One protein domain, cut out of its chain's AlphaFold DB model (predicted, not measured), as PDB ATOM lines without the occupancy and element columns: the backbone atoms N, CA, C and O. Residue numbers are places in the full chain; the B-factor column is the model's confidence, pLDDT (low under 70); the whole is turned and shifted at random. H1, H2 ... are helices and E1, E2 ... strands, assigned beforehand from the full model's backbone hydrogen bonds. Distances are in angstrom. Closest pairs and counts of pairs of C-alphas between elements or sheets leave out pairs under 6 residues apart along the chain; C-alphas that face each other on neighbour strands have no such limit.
ATOM      1  N   ARG A  30     114.758 244.775 315.578       94.56
ATOM      2  CA  ARG A  30     114.929 244.757 317.043       94.56
ATOM      3  C   ARG A  30     116.246 245.405 317.461       94.56
ATOM      4  O   ARG A  30     116.265 246.193 318.403       94.56
ATOM      5  N   SER A  31     117.341 245.115 316.753       95.44
ATOM      6  CA  SER A  31     118.637 245.731 317.046       95.44
ATOM      7  C   SER A  31     118.641 247.239 316.793       95.44
ATOM      8  O   SER A  31     119.291 247.954 317.553       95.44
ATOM      9  N   ILE A  32     117.968 247.724 315.746       94.94
ATOM     10  CA  ILE A  32     117.872 249.156 315.436       94.94
ATOM     11  C   ILE A  32     117.040 249.866 316.508       94.94
ATOM     12  O   ILE A  32     117.496 250.863 317.065       94.94
ATOM     13  N   GLY A  33     115.875 249.315 316.865       92.94
ATOM     14  CA  GLY A  33     115.017 249.867 317.918       92.94
ATOM     15  C   GLY A  33     115.673 249.872 319.306       92.94
ATOM     16  O   GLY A  33     115.413 250.767 320.105       92.94
ATOM     17  N   ALA A  34     116.571 248.923 319.590       93.25
ATOM     18  CA  ALA A  34     117.352 248.915 320.829       93.25
ATOM     19  C   ALA A  34     118.426 250.018 320.881       93.25
ATOM     20  O   ALA A  34     118.800 250.456 321.965       93.25
ATOM     21  N   LYS A  35     118.935 250.458 319.724       94.31
ATOM     22  CA  LYS A  35     120.006 251.465 319.622       94.31
ATOM     23  C   LYS A  35     119.476 252.888 319.475       94.31
ATOM     24  O   LYS A  35     120.110 253.822 319.957       94.31
ATOM     25  N   HIS A  36     118.342 253.059 318.800       95.00
ATOM     26  CA  HIS A  36     117.808 254.366 318.436       95.00
ATOM     27  C   HIS A  36     116.346 254.496 318.860       95.00
ATOM     28  O   HIS A  36     115.459 253.856 318.296       95.00
ATOM     29  N   GLU A  37     116.082 255.389 319.818       91.38
ATOM     30  CA  GLU A  37     114.724 255.644 320.312       91.38
ATOM     31  C   GLU A  37     113.794 256.173 319.209       91.38
ATOM     32  O   GLU A  37     112.632 255.781 319.152       91.38
ATOM     33  N   GLY A  38     114.307 257.012 318.299       92.31
ATOM     34  CA  GLY A  38     113.527 257.521 317.165       92.31
ATOM     35  C   GLY A  38     113.010 256.396 316.267       92.31
ATOM     36  O   GLY A  38     111.825 256.348 315.957       92.31
ATOM     37  N   SER A  39     113.871 255.430 315.934       90.94
ATOM     38  CA  SER A  39     113.482 254.251 315.155       90.94
ATOM     39  C   SER A  39     112.525 253.338 315.917       90.94
ATOM     40  O   SER A  39     111.665 252.717 315.302       90.94
ATOM     41  N   ARG A  40     112.651 253.261 317.247       91.56
ATOM     42  CA  ARG A  40     111.720 252.498 318.084       91.56
ATOM     43  C   ARG A  40     110.315 253.096 318.050       91.56
ATOM     44  O   ARG A  40     109.380 252.362 317.770       91.56
ATOM     45  N   LYS A  41     110.177 254.407 318.276       91.00
ATOM     46  CA  LYS A  41     108.876 255.098 318.232       91.00
ATOM     47  C   LYS A  41     108.226 254.999 316.857       91.00
ATOM     48  O   LYS A  41     107.027 254.772 316.759       91.00
ATOM     49  N   GLU A  42     109.023 255.123 315.799       91.62
ATOM     50  CA  GLU A  42     108.530 254.948 314.433       91.62
ATOM     51  C   GLU A  42     108.026 253.518 314.195       91.62
ATOM     52  O   GLU A  42     106.911 253.323 313.718       91.62
ATOM     53  N   ALA A  43     108.801 252.507 314.597       91.19
ATOM     54  CA  ALA A  43     108.375 251.114 314.504       91.19
ATOM     55  C   ALA A  43     107.125 250.834 315.356       91.19
ATOM     56  O   ALA A  43     106.254 250.089 314.918       91.19
ATOM     57  N   GLU A  44     107.008 251.442 316.538       90.06
ATOM     58  CA  GLU A  44     105.820 251.339 317.389       90.06
ATOM     59  C   GLU A  44     104.578 251.906 316.688       90.06
ATOM     60  O   GLU A  44     103.559 251.222 316.618       90.06
ATOM     61  N   ASN A  45     104.683 253.098 316.092       88.44
ATOM     62  CA  ASN A  45     103.590 253.739 315.354       88.44
ATOM     63  C   ASN A  45     103.169 252.958 314.100       88.44
ATOM     64  O   ASN A  45     102.008 253.007 313.692       88.44
ATOM     65  N   GLN A  46     104.110 252.265 313.455       89.69
ATOM     66  CA  GLN A  46     103.814 251.479 312.260       89.69
ATOM     67  C   GLN A  46     103.297 250.075 312.577       89.69
ATOM     68  O   GLN A  46     102.473 249.564 311.827       89.69
ATOM     69  N   LEU A  47     103.751 249.442 313.664       90.25
ATOM     70  CA  LEU A  47     103.439 248.040 313.965       90.25
ATOM     71  C   LEU A  47     102.356 247.849 315.026       90.25
ATOM     72  O   LEU A  47     101.817 246.746 315.120       90.25
ATOM     73  N   PHE A  48     102.017 248.878 315.804       86.50
ATOM     74  CA  PHE A  48     100.980 248.806 316.827       86.50
ATOM     75  C   PHE A  48      99.948 249.907 316.654       86.50
ATOM     76  O   PHE A  48     100.225 250.990 316.145       86.50
ATOM     77  N   VAL A  49      98.743 249.622 317.128       87.38
ATOM     78  CA  VAL A  49      97.670 250.603 317.234       87.38
ATOM     79  C   VAL A  49      97.099 250.570 318.636       87.38
ATOM     80  O   VAL A  49      97.098 249.537 319.306       87.38
ATOM     81  N   LYS A  50      96.646 251.733 319.089       85.06
ATOM     82  CA  LYS A  50      95.989 251.892 320.380       85.06
ATOM     83  C   LYS A  50      94.497 251.693 320.190       85.06
ATOM     84  O   LYS A  50      93.885 252.404 319.395       85.06
ATOM     85  N   ILE A  51      93.919 250.748 320.917       79.12
ATOM     86  CA  ILE A  51      92.473 250.545 320.953       79.12
ATOM     87  C   ILE A  51      91.985 250.915 322.348       79.12
ATOM     88  O   ILE A  51      92.494 250.416 323.351       79.12
ATOM     89  N   ALA A  52      90.993 251.800 322.408       74.81
ATOM     90  CA  ALA A  52      90.283 252.071 323.646       74.81
ATOM     91  C   ALA A  52      89.394 250.867 323.970       74.81
ATOM     92  O   ALA A  52      88.561 250.467 323.151       74.81
ATOM     93  N   LYS A  53      89.542 250.285 325.163       66.00
ATOM     94  CA  LYS A  53      88.535 249.347 325.662       66.00
ATOM     95  C   LYS A  53      87.230 250.115 325.833       66.00
ATOM     96  O   LYS A  53      87.189 251.112 326.548       66.00
ATOM     97  N   ASN A  54      86.172 249.672 325.155       53.03
ATOM     98  CA  ASN A  54      84.841 250.235 325.342       53.03
ATOM     99  C   ASN A  54      84.446 250.048 326.810       53.03
ATOM    100  O   ASN A  54      84.139 248.942 327.250       53.03
ATOM    101  N   ALA A  55      84.501 251.143 327.562       50.28
ATOM    102  CA  ALA A  55      84.038 251.227 328.931       50.28
ATOM    103  C   ALA A  55      82.505 251.178 328.946       50.28
ATOM    104  O   ALA A  55      81.828 252.197 329.069       50.28
ATOM    105  N   GLU A  66      94.084 252.121 327.395       69.06
ATOM    106  CA  GLU A  66      94.497 251.958 326.006       69.06
ATOM    107  C   GLU A  66      95.274 250.641 325.880       69.06
ATOM    108  O   GLU A  66      96.339 250.471 326.479       69.06
ATOM    109  N   GLU A  67      94.764 249.700 325.088       77.50
ATOM    110  CA  GLU A  67      95.478 248.461 324.783       77.50
ATOM    111  C   GLU A  67      96.283 248.635 323.490       77.50
ATOM    112  O   GLU A  67      95.751 249.062 322.462       77.50
ATOM    113  N   PHE A  68      97.579 248.311 323.536       82.50
ATOM    114  CA  PHE A  68      98.427 248.254 322.346       82.50
ATOM    115  C   PHE A  68      98.264 246.896 321.675       82.50
ATOM    116  O   PHE A  68      98.690 245.876 322.220       82.50
ATOM    117  N   VAL A  69      97.695 246.885 320.473       85.12
ATOM    118  CA  VAL A  69      97.528 245.664 319.677       85.12
ATOM    119  C   VAL A  69      98.374 245.723 318.402       85.12
ATOM    120  O   VAL A  69      98.604 246.818 317.877       85.12
ATOM    121  N   PRO A  70      98.856 244.581 317.875       88.19
ATOM    122  CA  PRO A  70      99.529 244.545 316.580       88.19
ATOM    123  C   PRO A  70      98.622 245.086 315.471       88.19
ATOM    124  O   PRO A  70      97.466 244.686 315.363       88.19
ATOM    125  N   ARG A  71      99.154 245.974 314.628       87.88
ATOM    126  CA  ARG A  71      98.426 246.588 313.510       87.88
ATOM    127  C   ARG A  71      98.093 245.590 312.403       87.88
ATOM    128  O   ARG A  71      97.079 245.730 311.727       87.88
ATOM    129  N   TYR A  72      98.951 244.597 312.210       87.62
ATOM    130  CA  TYR A  72      98.809 243.606 311.155       87.62
ATOM    131  C   TYR A  72      98.388 242.261 311.739       87.62
ATOM    132  O   TYR A  72      98.939 241.801 312.741       87.62
ATOM    133  N   ALA A  73      97.404 241.634 311.104       86.31
ATOM    134  CA  ALA A  73      96.897 240.317 311.462       86.31
ATOM    135  C   ALA A  73      96.746 239.449 310.208       86.31
ATOM    136  O   ALA A  73      96.632 239.959 309.097       86.31
ATOM    137  N   PHE A  74      96.717 238.129 310.383       84.62
ATOM    138  CA  PHE A  74      96.514 237.186 309.284       84.62
ATOM    139  C   PHE A  74      95.065 236.707 309.240       84.62
ATOM    140  O   PHE A  74      94.480 236.334 310.260       84.62
ATOM    141  N   CYS A  75      94.476 236.680 308.047       81.31
ATOM    142  CA  CYS A  75      93.165 236.077 307.853       81.31
ATOM    143  C   CYS A  75      93.279 234.549 307.917       81.31
ATOM    144  O   CYS A  75      94.038 233.955 307.161       81.31
ATOM    145  N   LYS A  76      92.474 233.888 308.754       79.69
ATOM    146  CA  LYS A  76      92.484 232.416 308.874       79.69
ATOM    147  C   LYS A  76      92.045 231.682 307.602       79.69
ATOM    148  O   LYS A  76      92.390 230.522 307.438       79.69
ATOM    149  N   ALA A  77      91.250 232.330 306.749       73.19
ATOM    150  CA  ALA A  77      90.690 231.710 305.547       73.19
ATOM    151  C   ALA A  77      91.581 231.887 304.311       73.19
ATOM    152  O   ALA A  77      91.672 230.980 303.494       73.19
ATOM    153  N   CYS A  78      92.229 233.048 304.157       75.69
ATOM    154  CA  CYS A  78      93.077 233.330 302.994       75.69
ATOM    155  C   CYS A  78      94.572 233.418 303.309       75.69
ATOM    156  O   CYS A  78      95.352 233.626 302.384       75.69
ATOM    157  N   GLU A  79      94.953 233.310 304.585       81.12
ATOM    158  CA  GLU A  79      96.333 233.351 305.095       81.12
ATOM    159  C   GLU A  79      97.118 234.614 304.705       81.12
ATOM    160  O   GLU A  79      98.341 234.665 304.805       81.12
ATOM    161  N   LYS A  80      96.413 235.672 304.287       80.31
ATOM    162  CA  LYS A  80      97.006 236.968 303.945       80.31
ATOM    163  C   LYS A  80      97.025 237.893 305.149       80.31
ATOM    164  O   LYS A  80      96.065 237.939 305.924       80.31
ATOM    165  N   GLU A  81      98.115 238.640 305.258       86.56
ATOM    166  CA  GLU A  81      98.256 239.743 306.200       86.56
ATOM    167  C   GLU A  81      97.347 240.912 305.789       86.56
ATOM    168  O   GLU A  81      97.218 241.227 304.602       86.56
ATOM    169  N   PHE A  82      96.710 241.549 306.766       83.69
ATOM    170  CA  PHE A  82      95.917 242.756 306.580       83.69
ATOM    171  C   PHE A  82      96.113 243.728 307.745       83.69
ATOM    172  O   PHE A  82      96.362 243.323 308.880       83.69
ATOM    173  N   ASP A  83      95.968 245.021 307.456       85.62
ATOM    174  CA  ASP A  83      95.973 246.090 308.455       85.62
ATOM    175  C   ASP A  83      94.591 246.205 309.108       85.62
ATOM    176  O   ASP A  83      93.600 246.522 308.439       85.62
ATOM    177  N   ILE A  84      94.526 245.973 310.420       83.06
ATOM    178  CA  ILE A  84      93.276 245.949 311.188       83.06
ATOM    179  C   ILE A  84      92.552 247.299 311.213       83.06
ATOM    180  O   ILE A  84      91.342 247.326 311.414       83.06
ATOM    181  N   THR A  85      93.257 248.414 310.995       81.25
ATOM    182  CA  THR A  85      92.652 249.760 311.006       81.25
ATOM    183  C   THR A  85      91.940 250.101 309.708       81.25
ATOM    184  O   THR A  85      91.008 250.902 309.701       81.25
ATOM    185  N   THR A  86      92.364 249.482 308.607       80.06
ATOM    186  CA  THR A  86      91.788 249.708 307.274       80.06
ATOM    187  C   THR A  86      90.895 248.565 306.807       80.06
ATOM    188  O   THR A  86      90.175 248.711 305.820       80.06
ATOM    189  N   ASN A  87      90.944 247.418 307.490       72.19
ATOM    190  CA  ASN A  87      90.187 246.238 307.113       72.19
ATOM    191  C   ASN A  87      88.696 246.452 307.375       72.19
ATOM    192  O   ASN A  87      88.205 246.344 308.495       72.19
ATOM    193  N   THR A  88      87.976 246.752 306.303       63.47
ATOM    194  CA  THR A  88      86.517 246.840 306.301       63.47
ATOM    195  C   THR A  88      85.900 245.464 306.065       63.47
ATOM    196  O   THR A  88      86.552 244.564 305.533       63.47
TER     197      THR A  88
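Overview. This is residues 30 to 55 and 66 to 88 of the 122 residues of an uncharacterized protein of Penicillium decumbens (UniProt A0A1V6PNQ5). What shape does the model make? It has three arms that meet near Leu 47, Pro 70 and Tyr 72: a two-stranded ribbon of E1 and E2, a helical arm of H2 with the short H1 folded back at its far end, and a small hairpin of E3 and E4. The arms reach away from one another, and the contacts between them are few. What is it made of? The printed part has 49 residues, with two named helices and then four named strands along the chain, H1 H2 E1 E2 E3 E4, in a mixed class of helices and strands; each of the two sheets, E1 - E2 and E3 - E4, is antiparallel. The whole is loose, with a radius of gyration of the C-alphas of 13.4 A, and flat, spanning 38 by 32 by 14 A.

Along the chain. Where are the strands? E1 is residues 48 to 52, 13.1 A long from first to last C-alpha, and E2 is residues 66 to 70, 13.0 A long. E3 is residues 72 to 74 and E4 is residues 81 to 83, where C-alpha 83 stands at (95.973, 246.090, 308.455). Where are the helices? H2 is residues 37 to 47, 15.0 A long, ending with C-alpha 47 at (103.439, 248.040, 313.965). H1 is residues 30 to 35, and C-alpha 30 stands at (114.929, 244.757, 317.043).

Arrangement. How are the strands paired? E1 and E2 are antiparallel at 145 degrees between their directions, with N 49 and O 69 within hydrogen-bond range at 2.9 A and N 69 and O 49 at 3.0 A. E2 runs on into E3 across a break of 1 residue, at 55 degrees, and the two meet only through their link. E3 and E4 form a hairpin, antiparallel at 142 degrees, with N 82 and O 73 within hydrogen-bond range at 2.8 A. How do the helices stand? The closest C-alphas of H2 and E2, those of Leu 47 and Pro 70, are 5.9 A apart. H1 and H2 touch only at the corner, their closest C-alphas being those of Gly 33 and Arg 40 at 4.2 A, and run opposite ways at a shallow tilt of 32 degrees. In H1 and H2 every O i to N i+4 pair is within hydrogen-bond range. What stays apart? Among the pairs that are apart are H1 and E1, H2 and E4, and E2 and E4.

Size, cuts and confidence. How large is it? The two C-alphas farthest apart, those of Lys 35 and Ala 77, are 38.0 A apart. Where is the printed part cut? Residues 56 to 65 are not printed, and C-alphas 55 and 66 are 10.9 A apart across the cut, which lies in the link from E1 to E2. Of the links that are printed whole, none is long. Where is confidence low? The mean pLDDT of the printed part is 83.6, and residues 53 to 55, 66 and 88 are under 70.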